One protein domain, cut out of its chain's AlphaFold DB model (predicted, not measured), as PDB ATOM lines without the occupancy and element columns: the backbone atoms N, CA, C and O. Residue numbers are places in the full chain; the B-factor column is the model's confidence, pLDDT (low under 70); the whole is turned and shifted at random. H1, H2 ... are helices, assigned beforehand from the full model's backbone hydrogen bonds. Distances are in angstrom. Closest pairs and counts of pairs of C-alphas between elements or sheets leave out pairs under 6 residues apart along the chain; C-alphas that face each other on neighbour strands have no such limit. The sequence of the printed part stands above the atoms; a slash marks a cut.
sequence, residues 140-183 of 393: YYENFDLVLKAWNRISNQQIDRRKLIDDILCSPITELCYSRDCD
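What this domain is: This is residues 140 to 183 of the 393 residues of the protein "Hypothetical protein" of Rotaria socialis (UniProt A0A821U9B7). Picture a loose string of three helices: the longest, H1, towards one end, short H2 in the middle, turned about perpendicular to H1, and the single turn of H3 at the far end, away from both. After H1 the link of residues 156 to 160 folds back, and H2 begins beside H1, while residues 169 to 174 lead on to H3. The printed part has 44 residues with three named helices in the order H1, H2, H3, no named strand, and the class all helix. It is loose, with a radius of gyration of the C-alphas of 12.3 A, and elongated, spanning 32 by 20 by 14 A.

How they stand to each other: Start at H1, residues 140 to 155, and look from there to H2, residues 161 to 168. The two only just touch, with 3 pairs of C-alphas within 8 A, and H1 does so with residues 144 to 148 alone. Their closest C-alphas, those of Asp 145 and Arg 161, are 6.9 A apart. Their lines are about perpendicular, at 81 degrees. Farther out, H3, residues 175 to 178, is apart from H1 and from H2. In H2 every O i to N i+4 pair is within hydrogen-bond range, in H1 11 of 12 are, and H3 is too short for such a pair.

Where its parts are: Find C-alpha 140 at (166.878, 126.662, 146.340); from there H1 runs 22.2 A to C-alpha 155 at (150.148, 141.249, 144.994). H2 runs 10.3 A from C-alpha 161 to C-alpha 168. H3 ends at C-alpha 178, at (158.236, 118.928, 155.925).

The domain as a whole: The two C-alphas farthest apart, those of Asn 156 and Glu 175, are 32.7 A apart. The printed part has no cut; the link from H1 to H2 is tight and that from H2 to H3 short. Look at the B-factor column for the pLDDT: its mean over the printed part is 71.3, and residues 163 to 173 and 176 to 183 of this model are under 70.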
ATOM      1  N   TYR A 140     168.299 126.836 146.027       76.56
ATOM      2  CA  TYR A 140     166.878 126.662 146.340       76.56
ATOM      3  C   TYR A 140     166.312 127.822 147.171       76.56
ATOM      4  O   TYR A 140     165.249 128.341 146.838       76.56
ATOM      5  N   TYR A 141     167.025 128.253 148.216       79.44
ATOM      6  CA  TYR A 141     166.598 129.353 149.088       79.44
ATOM      7  C   TYR A 141     166.649 130.700 148.357       79.44
ATOM      8  O   TYR A 141     165.679 131.456 148.395       79.44
ATOM      9  N   GLU A 142     167.738 130.966 147.631       82.94
ATOM     10  CA  GLU A 142     167.909 132.221 146.891       82.94
ATOM     11  C   GLU A 142     166.891 132.363 145.750       82.94
ATOM     12  O   GLU A 142     166.249 133.406 145.610       82.94
ATOM     13  N   ASN A 143     166.662 131.303 144.963       84.12
ATOM     14  CA  ASN A 143     165.660 131.340 143.895       84.12
ATOM     15  C   ASN A 143     164.244 131.537 144.446       84.12
ATOM     16  O   ASN A 143     163.453 132.264 143.843       84.12
ATOM     17  N   PHE A 144     163.917 130.933 145.591       78.12
ATOM     18  CA  PHE A 144     162.609 131.110 146.217       78.12
ATOM     19  C   PHE A 144     162.373 132.562 146.654       78.12
ATOM     20  O   PHE A 144     161.315 133.126 146.375       78.12
ATOM     21  N   ASP A 145     163.382 133.216 147.235       82.31
ATOM     22  CA  ASP A 145     163.295 134.635 147.602       82.31
ATOM     23  C   ASP A 145     163.143 135.545 146.375       82.31
ATOM     24  O   ASP A 145     162.433 136.554 146.430       82.31
ATOM     25  N   LEU A 146     163.773 135.205 145.245       83.94
ATOM     26  CA  LEU A 146     163.580 135.925 143.981       83.94
ATOM     27  C   LEU A 146     162.141 135.797 143.463       83.94
ATOM     28  O   LEU A 146     161.558 136.799 143.035       83.94
ATOM     29  N   VAL A 147     161.542 134.604 143.550       78.94
ATOM     30  CA  VAL A 147     160.133 134.378 143.190       78.94
ATOM     31  C   VAL A 147     159.198 135.154 144.122       78.94
ATOM     32  O   VAL A 147     158.306 135.851 143.639       78.94
ATOM     33  N   LEU A 148     159.430 135.133 145.439       76.62
ATOM     34  CA  LEU A 148     158.635 135.910 146.401       76.62
ATOM     35  C   LEU A 148     158.739 137.417 146.163       76.62
ATOM     36  O   LEU A 148     157.736 138.128 146.228       76.62
ATOM     37  N   LYS A 149     159.929 137.920 145.815       81.81
ATOM     38  CA  LYS A 149     160.111 139.324 145.413       81.81
ATOM     39  C   LYS A 149     159.279 139.670 144.181       81.81
ATOM     40  O   LYS A 149     158.740 140.773 144.126       81.81
ATOM     41  N   ALA A 150     159.181 138.774 143.200       73.38
ATOM     42  CA  ALA A 150     158.323 138.983 142.037       73.38
ATOM     43  C   ALA A 150     156.834 138.965 142.426       73.38
ATOM     44  O   ALA A 150     156.099 139.871 142.034       73.38
ATOM     45  N   TRP A 151     156.407 138.005 143.255       72.69
ATOM     46  CA  TRP A 151     155.029 137.901 143.749       72.69
ATOM     47  C   TRP A 151     154.583 139.147 144.516       72.69
ATOM     48  O   TRP A 151     153.555 139.731 144.189       72.69
ATOM     49  N   ASN A 152     155.383 139.601 145.481       74.81
ATOM     50  CA  ASN A 152     155.089 140.764 146.323       74.81
ATOM     51  C   ASN A 152     154.858 142.050 145.512       74.81
ATOM     52  O   ASN A 152     154.035 142.883 145.890       74.81
ATOM     53  N   ARG A 153     155.530 142.200 144.360       74.31
ATOM     54  CA  ARG A 153     155.288 143.322 143.433       74.31
ATOM     55  C   ARG A 153     153.915 143.247 142.769       74.31
ATOM     56  O   ARG A 153     153.317 144.283 142.517       74.31
ATOM     57  N   ILE A 154     153.446 142.042 142.448       74.62
ATOM     58  CA  ILE A 154     152.162 141.822 141.769       74.62
ATOM     59  C   ILE A 154     151.009 141.910 142.774       74.62
ATOM     60  O   ILE A 154     149.971 142.496 142.479       74.62
ATOM     61  N   SER A 155     151.185 141.333 143.963       70.75
ATOM     62  CA  SER A 155     150.148 141.249 144.994       70.75
ATOM     63  C   SER A 155     150.038 142.501 145.870       70.75
ATOM     64  O   SER A 155     149.075 142.610 146.627       70.75
ATOM     65  N   ASN A 156     150.988 143.444 145.782       76.38
ATOM     66  CA  ASN A 156     151.134 144.565 146.721       76.38
ATOM     67  C   ASN A 156     151.216 144.106 148.194       76.38
ATOM     68  O   ASN A 156     150.763 144.801 149.104       76.38
ATOM     69  N   GLN A 157     151.795 142.931 148.442       71.81
ATOM     70  CA  GLN A 157     152.020 142.389 149.783       71.81
ATOM     71  C   GLN A 157     153.518 142.357 150.117       71.81
ATOM     72  O   GLN A 157     154.368 142.405 149.234       71.81
ATOM     73  N   GLN A 158     153.849 142.273 151.406       75.38
ATOM     74  CA  GLN A 158     155.206 142.003 151.891       75.38
ATOM     75  C   GLN A 158     155.216 140.666 152.629       75.38
ATOM     76  O   GLN A 158     155.183 140.612 153.857       75.38
ATOM     77  N   ILE A 159     155.192 139.576 151.865       72.81
ATOM     78  CA  ILE A 159     155.350 138.226 152.405       72.81
ATOM     79  C   ILE A 159     156.839 137.890 152.397       72.81
ATOM     80  O   ILE A 159     157.483 137.958 151.347       72.81
ATOM     81  N   ASP A 160     157.386 137.534 153.558       75.12
ATOM     82  CA  ASP A 160     158.710 136.925 153.648       75.12
ATOM     83  C   ASP A 160     158.602 135.392 153.695       75.12
ATOM     84  O   ASP A 160     157.545 134.821 153.979       75.12
ATOM     85  N   ARG A 161     159.711 134.713 153.391       76.62
ATOM     86  CA  ARG A 161     159.781 133.249 153.377       76.62
ATOM     87  C   ARG A 161     159.416 132.629 154.726       76.62
ATOM     88  O   ARG A 161     158.840 131.550 154.747       76.62
ATOM     89  N   ARG A 162     159.791 133.264 155.835       72.31
ATOM     90  CA  ARG A 162     159.646 132.706 157.184       72.31
ATOM     91  C   ARG A 162     158.164 132.649 157.557       72.31
ATOM     92  O   ARG A 162     157.661 131.584 157.879       72.31
ATOM     93  N   LYS A 163     157.456 133.754 157.326       69.00
ATOM     94  CA  LYS A 163     156.005 133.850 157.447       69.00
ATOM     95  C   LYS A 163     155.285 132.844 156.548       69.00
ATOM     96  O   LYS A 163     154.352 132.195 156.991       69.00
ATOM     97  N   LEU A 164     155.749 132.670 155.310       68.62
ATOM     98  CA  LEU A 164     155.152 131.697 154.398       68.62
ATOM     99  C   LEU A 164     155.353 130.245 154.865       68.62
ATOM    100  O   LEU A 164     154.454 129.429 154.710       68.62
ATOM    101  N   ILE A 165     156.513 129.914 155.436       67.31
ATOM    102  CA  ILE A 165     156.759 128.591 156.029       67.31
ATOM    103  C   ILE A 165     155.837 128.372 157.235       67.31
ATOM    104  O   ILE A 165     155.240 127.304 157.336       67.31
ATOM    105  N   ASP A 166     155.674 129.379 158.095       67.12
ATOM    106  CA  ASP A 166     154.771 129.315 159.252       67.12
ATOM    107  C   ASP A 166     153.293 129.164 158.838       67.12
ATOM    108  O   ASP A 166     152.523 128.494 159.528       67.12
ATOM    109  N   ASP A 167     152.903 129.754 157.703       65.88
ATOM    110  CA  ASP A 167     151.551 129.640 157.145       65.88
ATOM    111  C   ASP A 167     151.312 128.269 156.470       65.88
ATOM    112  O   ASP A 167     150.209 127.724 156.550       65.88
ATOM    113  N   ILE A 168     152.334 127.691 155.820       63.75
ATOM    114  CA  ILE A 168     152.242 126.403 155.105       63.75
ATOM    115  C   ILE A 168     152.331 125.210 156.062       63.75
ATOM    116  O   ILE A 168     151.627 124.215 155.878       63.75
ATOM    117  N   LEU A 169     153.220 125.266 157.054       63.88
ATOM    118  CA  LEU A 169     153.447 124.145 157.957       63.88
ATOM    119  C   LEU A 169     152.408 124.125 159.083       63.88
ATOM    120  O   LEU A 169     151.870 125.139 159.532       63.88
ATOM    121  N   CYS A 170     152.093 122.925 159.562       63.44
ATOM    122  CA  CYS A 170     151.272 122.777 160.753       63.44
ATOM    123  C   CYS A 170     152.026 123.295 161.976       63.44
ATOM    124  O   CYS A 170     153.248 123.230 162.054       63.44
ATOM    125  N   SER A 171     151.270 123.774 162.960       61.56
ATOM    126  CA  SER A 171     151.792 124.117 164.278       61.56
ATOM    127  C   SER A 171     151.181 123.154 165.305       61.56
ATOM    128  O   SER A 171     149.946 123.097 165.394       61.56
ATOM    129  N   PRO A 172     151.987 122.367 166.046       63.28
ATOM    130  CA  PRO A 172     153.454 122.323 166.016       63.28
ATOM    131  C   PRO A 172     154.007 121.677 164.736       63.28
ATOM    132  O   PRO A 172     153.401 120.756 164.185       63.28
ATOM    133  N   ILE A 173     155.167 122.164 164.283       66.62
ATOM    134  CA  ILE A 173     155.854 121.634 163.101       66.62
ATOM    135  C   ILE A 173     156.427 120.260 163.455       66.62
ATOM    136  O   ILE A 173     157.196 120.127 164.404       66.62
ATOM    137  N   THR A 174     156.057 119.241 162.685       70.31
ATOM    138  CA  THR A 174     156.595 117.876 162.792       70.31
ATOM    139  C   THR A 174     157.461 117.539 161.576       70.31
ATOM    140  O   THR A 174     157.394 118.215 160.550       70.31
ATOM    141  N   GLU A 175     158.260 116.473 161.636       70.25
ATOM    142  CA  GLU A 175     159.006 115.995 160.456       70.25
ATOM    143  C   GLU A 175     158.064 115.636 159.292       70.25
ATOM    144  O   GLU A 175     158.337 115.979 158.142       70.25
ATOM    145  N   LEU A 176     156.890 115.078 159.613       63.75
ATOM    146  CA  LEU A 176     155.815 114.782 158.657       63.75
ATOM    147  C   LEU A 176     155.269 116.041 157.961       63.75
ATOM    148  O   LEU A 176     154.713 115.967 156.870       63.75
ATOM    149  N   CYS A 177     155.416 117.215 158.573       62.53
ATOM    150  CA  CYS A 177     155.030 118.488 157.970       62.53
ATOM    151  C   CYS A 177     155.952 118.882 156.816       62.53
ATOM    152  O   CYS A 177     155.482 119.340 155.776       62.53
ATOM    153  N   TYR A 178     157.257 118.659 156.976       66.12
ATOM    154  CA  TYR A 178     158.236 118.928 155.925       66.12
ATOM    155  C   TYR A 178     158.135 117.928 154.766       66.12
ATOM    156  O   TYR A 178     158.397 118.311 153.626       66.12
ATOM    157  N   SER A 179     157.702 116.687 155.026       64.94
ATOM    158  CA  SER A 179     157.417 115.691 153.982       64.94
ATOM    159  C   SER A 179     156.009 115.794 153.375       64.94
ATOM    160  O   SER A 179     155.727 115.099 152.405       64.94
ATOM    161  N   ARG A 180     155.146 116.692 153.886       62.44
ATOM    162  CA  ARG A 180     153.707 116.820 153.551       62.44
ATOM    163  C   ARG A 180     152.849 115.589 153.881       62.44
ATOM    164  O   ARG A 180     151.717 115.491 153.422       62.44
ATOM    165  N   ASP A 181     153.330 114.709 154.749       63.38
ATOM    166  CA  ASP A 181     152.595 113.532 155.231       63.38
ATOM    167  C   ASP A 181     151.663 113.844 156.420       63.38
ATOM    168  O   ASP A 181     150.987 112.962 156.945       63.38
ATOM    169  N   CYS A 182     151.609 115.101 156.874       63.09
ATOM    170  CA  CYS A 182     150.685 115.560 157.918       63.09
ATOM    171  C   CYS A 182     149.285 115.930 157.391       63.09
ATOM    172  O   CYS A 182     148.500 116.543 158.117       63.09
ATOM    173  N   ASP A 183     149.019 115.657 156.116       65.75
ATOM    174  CA  ASP A 183     147.876 116.189 155.388       65.75
ATOM    175  C   ASP A 183     146.562 115.538 155.850       65.75
ATOM    176  O   ASP A 183     146.453 114.316 155.978       65.75
TER     177      ASP A 183